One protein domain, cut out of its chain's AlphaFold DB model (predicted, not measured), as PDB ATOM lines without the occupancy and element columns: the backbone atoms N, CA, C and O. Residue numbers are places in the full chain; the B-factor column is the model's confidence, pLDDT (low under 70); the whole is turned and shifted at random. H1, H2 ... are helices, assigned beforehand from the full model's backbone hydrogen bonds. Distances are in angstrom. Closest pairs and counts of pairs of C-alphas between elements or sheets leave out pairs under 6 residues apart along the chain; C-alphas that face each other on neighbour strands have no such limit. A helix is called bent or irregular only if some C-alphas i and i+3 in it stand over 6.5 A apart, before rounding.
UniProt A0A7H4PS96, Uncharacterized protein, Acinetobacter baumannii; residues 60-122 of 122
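Overview. This is residues 60 to 122 of the 122 residues of an uncharacterized protein of Acinetobacter baumannii (UniProt A0A7H4PS96). One long helix, H1, makes the length of the model like a bare shaft, and after its last residue the chain folds back into the short helix H2, followed by a second short helix, H3, which sticks out clear of both. Most of H1, residues 60 to 93, stands free. The printed part has 63 residues with three named helices, in the order H1, H2, H3, and no named strand; the class is all helix. The whole is extended, with a radius of gyration of the C-alphas of 19.4 A and spans of 63 by 25 by 16 A.

Along the chain. H1 is residues 60 to 99, 60.0 A from C-alpha 60 at (291.923, 144.166, 129.148) to C-alpha 99 at (242.165, 124.195, 156.158). It is irregular: C-alphas 60 and 63 are 7.7 A apart. H2 is residues 104 to 112, 12.2 A long. H3 is residues 115 to 121, 10.3 A long, and ends at C-alpha 121 at (241.939, 137.341, 133.902).

Arrangement. H1 and H2 only just touch, with 3 pairs of C-alphas within 8 A, and H1 does so with residues 94 to 98 alone. Their closest C-alphas, those of Arg 98 and Glu 104, are 7.6 A apart. The two form a helical hairpin, running opposite ways at a shallow tilt of 30 degrees. H3 is apart from H1 and from H2, and residues 112 to 122 stand free. Every O i to N i+4 pair of H2 is within hydrogen-bond range, as are 35 of 36 in H1 but 1 of 3 in H3, where 3 of 4 O i to N i+3 pairs are.

Size, cuts and confidence. The two C-alphas farthest apart, those of Ser 60 and Pro 103, are 63.8 A apart. The printed part has no cut and ends at Tyr 122, the chain's last residue. The links H1 to H2 and H2 to H3 are tight. The mean pLDDT of the printed part is 80.4; residues 60 to 61 and 119 to 122 are under 70.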
ATOM      1  N   SER A  60     292.753 142.988 128.854       67.56
ATOM      2  CA  SER A  60     291.923 144.166 129.148       67.56
ATOM      3  C   SER A  60     290.483 143.821 129.560       67.56
ATOM      4  O   SER A  60     289.777 144.687 130.084       67.56
ATOM      5  N   LEU A  61     290.050 142.570 129.358       68.19
ATOM      6  CA  LEU A  61     288.685 142.106 129.611       68.19
ATOM      7  C   LEU A  61     288.527 141.285 130.902       68.19
ATOM      8  O   LEU A  61     287.396 140.989 131.274       68.19
ATOM      9  N   ASP A  62     289.596 140.969 131.642       72.06
ATOM     10  CA  ASP A  62     289.549 140.074 132.819       72.06
ATOM     11  C   ASP A  62     288.529 140.478 133.896       72.06
ATOM     12  O   ASP A  62     287.807 139.642 134.450       72.06
ATOM     13  N   TRP A  63     288.436 141.774 134.194       74.75
ATOM     14  CA  TRP A  63     287.484 142.297 135.174       74.75
ATOM     15  C   TRP A  63     286.041 142.246 134.650       74.75
ATOM     16  O   TRP A  63     285.129 141.890 135.399       74.75
ATOM     17  N   ALA A  64     285.836 142.533 133.360       72.12
ATOM     18  CA  ALA A  64     284.535 142.456 132.705       72.12
ATOM     19  C   ALA A  64     284.059 140.998 132.614       72.12
ATOM     20  O   ALA A  64     282.896 140.705 132.879       72.12
ATOM     21  N   MET A  65     284.975 140.065 132.351       70.25
ATOM     22  CA  MET A  65     284.717 138.624 132.324       70.25
ATOM     23  C   MET A  65     284.294 138.093 133.696       70.25
ATOM     24  O   MET A  65     283.288 137.386 133.804       70.25
ATOM     25  N   LYS A  66     285.002 138.474 134.769       75.44
ATOM     26  CA  LYS A  66     284.589 138.140 136.143       75.44
ATOM     27  C   LYS A  66     283.220 138.732 136.474       75.44
ATOM     28  O   LYS A  66     282.392 138.028 137.047       75.44
ATOM     29  N   ALA A  67     282.965 139.984 136.095       75.75
ATOM     30  CA  ALA A  67     281.679 140.636 136.330       75.75
ATOM     31  C   ALA A  67     280.526 139.909 135.619       75.75
ATOM     32  O   ALA A  67     279.520 139.607 136.256       75.75
ATOM     33  N   VAL A  68     280.683 139.550 134.341       75.50
ATOM     34  CA  VAL A  68     279.674 138.787 133.584       75.50
ATOM     35  C   VAL A  68     279.398 137.437 134.245       75.50
ATOM     36  O   VAL A  68     278.239 137.070 134.422       75.50
ATOM     37  N   ASN A  69     280.435 136.716 134.675       76.56
ATOM     38  CA  ASN A  69     280.246 135.426 135.334       76.56
ATOM     39  C   ASN A  69     279.485 135.573 136.670       76.56
ATOM     40  O   ASN A  69     278.512 134.860 136.915       76.56
ATOM     41  N   TRP A  70     279.843 136.569 137.489       80.12
ATOM     42  CA  TRP A  70     279.129 136.877 138.734       80.12
ATOM     43  C   TRP A  70     277.667 137.265 138.507       80.12
ATOM     44  O   TRP A  70     276.798 136.795 139.240       80.12
ATOM     45  N   ILE A  71     277.374 138.075 137.485       78.50
ATOM     46  CA  ILE A  71     275.996 138.440 137.126       78.50
ATOM     47  C   ILE A  71     275.212 137.190 136.704       78.50
ATOM     48  O   ILE A  71     274.053 137.038 137.088       78.50
ATOM     49  N   GLY A  72     275.843 136.267 135.977       76.69
ATOM     50  CA  GLY A  72     275.222 135.008 135.571       76.69
ATOM     51  C   GLY A  72     274.872 134.121 136.749       76.69
ATOM     52  O   GLY A  72     273.726 133.692 136.888       76.69
ATOM     53  N   VAL A  73     275.835 133.908 137.645       81.44
ATOM     54  CA  VAL A  73     275.619 133.152 138.884       81.44
ATOM     55  C   VAL A  73     274.515 133.800 139.723       81.44
ATOM     56  O   VAL A  73     273.590 133.108 140.151       81.44
ATOM     57  N   ALA A  74     274.549 135.124 139.904       80.69
ATOM     58  CA  ALA A  74     273.519 135.852 140.639       80.69
ATOM     59  C   ALA A  74     272.129 135.699 139.997       80.69
ATOM     60  O   ALA A  74     271.151 135.456 140.702       80.69
ATOM     61  N   SER A  75     272.030 135.773 138.666       79.75
ATOM     62  CA  SER A  75     270.778 135.584 137.925       79.75
ATOM     63  C   SER A  75     270.203 134.173 138.099       79.75
ATOM     64  O   SER A  75     269.007 134.013 138.373       79.75
ATOM     65  N   CYS A  76     271.052 133.144 138.025       80.69
ATOM     66  CA  CYS A  76     270.663 131.758 138.279       80.69
ATOM     67  C   CYS A  76     270.145 131.567 139.711       80.69
ATOM     68  O   CYS A  76     269.090 130.959 139.904       80.69
ATOM     69  N   ILE A  77     270.842 132.128 140.706       85.31
ATOM     70  CA  ILE A  77     270.428 132.069 142.116       85.31
ATOM     71  C   ILE A  77     269.078 132.768 142.306       85.31
ATOM     72  O   ILE A  77     268.168 132.176 142.882       85.31
ATOM     73  N   LEU A  78     268.909 133.986 141.786       83.50
ATOM     74  CA  LEU A  78     267.650 134.732 141.893       83.50
ATOM     75  C   LEU A  78     266.484 133.988 141.233       83.50
ATOM     76  O   LEU A  78     265.385 133.951 141.787       83.50
ATOM     77  N   THR A  79     266.724 133.348 140.089       81.81
ATOM     78  CA  THR A  79     265.710 132.543 139.399       81.81
ATOM     79  C   THR A  79     265.330 131.311 140.221       81.81
ATOM     80  O   THR A  79     264.143 131.033 140.393       81.81
ATOM     81  N   ALA A  80     266.313 130.601 140.780       83.50
ATOM     82  CA  ALA A  80     266.073 129.442 141.637       83.50
ATOM     83  C   ALA A  80     265.305 129.824 142.914       83.50
ATOM     84  O   ALA A  80     264.320 129.171 143.258       83.50
ATOM     85  N   VAL A  81     265.700 130.917 143.574       86.62
ATOM     86  CA  VAL A  81     265.012 131.450 144.760       86.62
ATOM     87  C   VAL A  81     263.584 131.875 144.416       86.62
ATOM     88  O   VAL A  81     262.654 131.498 145.124       86.62
ATOM     89  N   GLY A  82     263.377 132.590 143.307       83.19
ATOM     90  CA  GLY A  82     262.046 133.007 142.858       83.19
ATOM     91  C   GLY A  82     261.115 131.824 142.574       83.19
ATOM     92  O   GLY A  82     259.964 131.821 143.014       83.19
ATOM     93  N   LEU A  83     261.621 130.781 141.905       82.69
ATOM     94  CA  LEU A  83     260.878 129.536 141.682       82.69
ATOM     95  C   LEU A  83     260.572 128.808 142.997       82.69
ATOM     96  O   LEU A  83     259.449 128.335 143.175       82.69
ATOM     97  N   GLY A  84     261.533 128.755 143.923       85.38
ATOM     98  CA  GLY A  84     261.358 128.150 145.244       85.38
ATOM     99  C   GLY A  84     260.282 128.851 146.074       85.38
ATOM    100  O   GLY A  84     259.377 128.193 146.585       85.38
ATOM    101  N   ILE A  85     260.322 130.186 146.142       87.38
ATOM    102  CA  ILE A  85     259.307 130.997 146.831       87.38
ATOM    103  C   ILE A  85     257.929 130.771 146.205       87.38
ATOM    104  O   ILE A  85     256.957 130.562 146.927       87.38
ATOM    105  N   MET A  86     257.821 130.759 144.873       83.56
ATOM    106  CA  MET A  86     256.533 130.525 144.215       83.56
ATOM    107  C   MET A  86     255.986 129.121 144.454       83.56
ATOM    108  O   MET A  86     254.790 128.968 144.696       83.56
ATOM    109  N   TRP A  87     256.838 128.097 144.432       84.88
ATOM    110  CA  TRP A  87     256.421 126.738 144.770       84.88
ATOM    111  C   TRP A  87     255.939 126.641 146.219       84.88
ATOM    112  O   TRP A  87     254.903 126.034 146.495       84.88
ATOM    113  N   PHE A  88     256.650 127.294 147.140       88.06
ATOM    114  CA  PHE A  88     256.260 127.375 148.542       88.06
ATOM    115  C   PHE A  88     254.906 128.076 148.730       88.06
ATOM    116  O   PHE A  88     254.046 127.557 149.439       88.06
ATOM    117  N   LEU A  89     254.672 129.207 148.057       87.25
ATOM    118  CA  LEU A  89     253.395 129.929 148.114       87.25
ATOM    119  C   LEU A  89     252.234 129.097 147.551       87.25
ATOM    120  O   LEU A  89     251.146 129.083 148.133       87.25
ATOM    121  N   LEU A  90     252.457 128.362 146.458       87.19
ATOM    122  CA  LEU A  90     251.463 127.436 145.909       87.19
ATOM    123  C   LEU A  90     251.122 126.326 146.898       87.19
ATOM    124  O   LEU A  90     249.953 126.062 147.159       87.19
ATOM    125  N   TRP A  91     252.141 125.717 147.497       88.88
ATOM    126  CA  TRP A  91     251.942 124.677 148.496       88.88
ATOM    127  C   TRP A  91     251.208 125.198 149.742       88.88
ATOM    128  O   TRP A  91     250.276 124.554 150.225       88.88
ATOM    129  N   SER A  92     251.575 126.388 150.228       89.75
ATOM    130  CA  SER A  92     250.918 127.031 151.371       89.75
ATOM    131  C   SER A  92     249.449 127.321 151.076       89.75
ATOM    132  O   SER A  92     248.580 126.949 151.856       89.75
ATOM    133  N   THR A  93     249.147 127.908 149.916       87.56
ATOM    134  CA  THR A  93     247.762 128.226 149.533       87.56
ATOM    135  C   THR A  93     246.907 126.973 149.312       87.56
ATOM    136  O   THR A  93     245.723 126.979 149.643       87.56
ATOM    137  N   GLU A  94     247.477 125.857 148.839       87.19
ATOM    138  CA  GLU A  94     246.767 124.568 148.804       87.19
ATOM    139  C   GLU A  94     246.459 124.022 150.197       87.19
ATOM    140  O   GLU A  94     245.371 123.481 150.426       87.19
ATOM    141  N   ARG A  95     247.388 124.181 151.142       88.44
ATOM    142  CA  ARG A  95     247.168 123.817 152.541       88.44
ATOM    143  C   ARG A  95     246.074 124.679 153.170       88.44
ATOM    144  O   ARG A  95     245.201 124.129 153.840       88.44
ATOM    145  N   ASP A  96     246.069 125.978 152.890       87.81
ATOM    146  CA  ASP A  96     245.048 126.910 153.375       87.81
ATOM    147  C   ASP A  96     243.668 126.600 152.781       87.81
ATOM    148  O   ASP A  96     242.672 126.628 153.501       87.81
ATOM    149  N   MET A  97     243.584 126.198 151.505       85.44
ATOM    150  CA  MET A  97     242.322 125.730 150.908       85.44
ATOM    151  C   MET A  97     241.770 124.502 151.640       85.44
ATOM    152  O   MET A  97     240.570 124.427 151.916       85.44
ATOM    153  N   ARG A  98     242.637 123.542 151.991       87.56
ATOM    154  CA  ARG A  98     242.233 122.363 152.773       87.56
ATOM    155  C   ARG A  98     241.802 122.752 154.189       87.56
ATOM    156  O   ARG A  98     240.790 122.246 154.668       87.56
ATOM    157  N   ALA A  99     242.514 123.678 154.833       89.62
ATOM    158  CA  ALA A  99     242.165 124.195 156.158       89.62
ATOM    159  C   ALA A  99     240.813 124.935 156.158       89.62
ATOM    160  O   ALA A  99     239.997 124.737 157.056       89.62
ATOM    161  N   ALA A 100     240.524 125.696 155.099       86.62
ATOM    162  CA  ALA A 100     239.249 126.379 154.877       86.62
ATOM    163  C   ALA A 100     238.102 125.433 154.453       86.62
ATOM    164  O   ALA A 100     237.020 125.895 154.078       86.62
ATOM    165  N   LYS A 101     238.312 124.108 154.509       87.62
ATOM    166  CA  LYS A 101     237.338 123.070 154.133       87.62
ATOM    167  C   LYS A 101     236.828 123.214 152.694       87.62
ATOM    168  O   LYS A 101     235.677 122.885 152.408       87.62
ATOM    169  N   VAL A 102     237.666 123.710 151.781       83.56
ATOM    170  CA  VAL A 102     237.330 123.730 150.353       83.56
ATOM    171  C   VAL A 102     237.249 122.278 149.862       83.56
ATOM    172  O   VAL A 102     238.178 121.503 150.102       83.56
ATOM    173  N   PRO A 103     236.164 121.874 149.177       84.81
ATOM    174  CA  PRO A 103     236.003 120.500 148.724       84.81
ATOM    175  C   PRO A 103     237.115 120.105 147.755       84.81
ATOM    176  O   PRO A 103     237.445 120.827 146.812       84.81
ATOM    177  N   GLU A 104     237.668 118.911 147.946       85.19
ATOM    178  CA  GLU A 104     238.833 118.459 147.184       85.19
ATOM    179  C   GLU A 104     238.541 118.296 145.683       85.19
ATOM    180  O   GLU A 104     239.413 118.503 144.840       85.19
ATOM    181  N   SER A 105     237.283 118.015 145.329       84.88
ATOM    182  CA  SER A 105     236.817 118.017 143.940       84.88
ATOM    183  C   SER A 105     236.949 119.394 143.280       84.88
ATOM    184  O   SER A 105     237.270 119.469 142.093       84.88
ATOM    185  N   LEU A 106     236.755 120.482 144.034       82.62
ATOM    186  CA  LEU A 106     236.949 121.846 143.553       82.62
ATOM    187  C   LEU A 106     238.439 122.173 143.434       82.62
ATOM    188  O   LEU A 106     238.846 122.703 142.406       82.62
ATOM    189  N   ILE A 107     239.264 121.781 144.411       83.75
ATOM    190  CA  ILE A 107     240.726 121.957 144.346       83.75
ATOM    191  C   ILE A 107     241.295 121.267 143.097       83.75
ATOM    192  O   ILE A 107     242.036 121.887 142.340       83.75
ATOM    193  N   ARG A 108     240.889 120.020 142.812       86.00
ATOM    194  CA  ARG A 108     241.319 119.297 141.599       86.00
ATOM    195  C   ARG A 108     240.856 119.981 140.313       86.00
ATOM    196  O   ARG A 108     241.630 120.071 139.363       86.00
ATOM    197  N   LYS A 109     239.621 120.494 140.278       84.06
ATOM    198  CA  LYS A 109     239.115 121.265 139.131       84.06
ATOM    199  C   LYS A 109     239.909 122.551 138.924       84.06
ATOM    200  O   LYS A 109     240.300 122.831 137.799       84.06
ATOM    201  N   LEU A 110     240.185 123.298 139.994       83.69
ATOM    202  CA  LEU A 110     240.986 124.520 139.947       83.69
ATOM    203  C   LEU A 110     242.410 124.213 139.474       83.69
ATOM    204  O   LEU A 110     242.900 124.888 138.572       83.69
ATOM    205  N   ALA A 111     243.044 123.165 140.004       80.25
ATOM    206  CA  ALA A 111     244.362 122.694 139.580       80.25
ATOM    207  C   ALA A 111     244.402 122.332 138.081       80.25
ATOM    208  O   ALA A 111     245.372 122.661 137.394       80.25
ATOM    209  N   ALA A 112     243.327 121.745 137.545       82.12
ATOM    210  CA  ALA A 112     243.207 121.393 136.130       82.12
ATOM    211  C   ALA A 112     243.056 122.603 135.185       82.12
ATOM    212  O   ALA A 112     243.291 122.462 133.983       82.12
ATOM    213  N   ILE A 113     242.704 123.795 135.689       82.50
ATOM    214  CA  ILE A 113     242.633 125.005 134.857       82.50
ATOM    215  C   ILE A 113     244.043 125.333 134.336       82.50
ATOM    216  O   ILE A 113     244.967 125.497 135.143       82.50
ATOM    217  N   PRO A 114     244.239 125.472 133.008       78.00
ATOM    218  CA  PRO A 114     245.545 125.802 132.465       78.00
ATOM    219  C   PRO A 114     245.943 127.224 132.874       78.00
ATOM    220  O   PRO A 114     245.209 128.179 132.613       78.00
ATOM    221  N   ALA A 115     247.137 127.391 133.447       75.19
ATOM    222  CA  ALA A 115     247.580 128.673 134.005       75.19
ATOM    223  C   ALA A 115     247.595 129.836 132.990       75.19
ATOM    224  O   ALA A 115     247.354 130.979 133.372       75.19
ATOM    225  N   ARG A 116     247.757 129.548 131.688       74.12
ATOM    226  CA  ARG A 116     247.635 130.531 130.589       74.12
ATOM    227  C   ARG A 116     246.274 131.250 130.540       74.12
ATOM    228  O   ARG A 116     246.191 132.364 130.034       74.12
ATOM    229  N   TRP A 117     245.206 130.605 131.018       75.25
ATOM    230  CA  TRP A 117     243.864 131.195 131.069       75.25
ATOM    231  C   TRP A 117     243.758 132.156 132.254       75.25
ATOM    232  O   TRP A 117     243.233 133.251 132.103       75.25
ATOM    233  N   LEU A 118     244.363 131.797 133.391       74.38
ATOM    234  CA  LEU A 118     244.387 132.626 134.598       74.38
ATOM    235  C   LEU A 118     245.155 133.933 134.381       74.38
ATOM    236  O   LEU A 118     244.725 134.987 134.832       74.38
ATOM    237  N   THR A 119     246.255 133.894 133.628       68.06
ATOM    238  CA  THR A 119     247.056 135.091 133.325       68.06
ATOM    239  C   THR A 119     246.368 136.121 132.429       68.06
ATOM    240  O   THR A 119     246.921 137.206 132.276       68.06
ATOM    241  N   LYS A 120     245.232 135.789 131.795       65.19
ATOM    242  CA  LYS A 120     244.419 136.747 131.020       65.19
ATOM    243  C   LYS A 120     243.360 137.451 131.872       65.19
ATOM    244  O   LYS A 120     242.840 138.476 131.455       65.19
ATOM    245  N   THR A 121     243.012 136.868 133.017       60.03
ATOM    246  CA  THR A 121     241.939 137.341 133.902       60.03
ATOM    247  C   THR A 121     242.476 138.152 135.083       60.03
ATOM    248  O   THR A 121     241.760 138.995 135.616       60.03
ATOM    249  N   TYR A 122     243.723 137.898 135.484       50.81
ATOM    250  CA  TYR A 122     244.436 138.578 136.572       50.81
ATOM    251  C   TYR A 122     245.669 139.314 136.063       50.81
ATOM    252  O   TYR A 122     246.118 138.988 134.946       50.81
TER     253      TYR A 122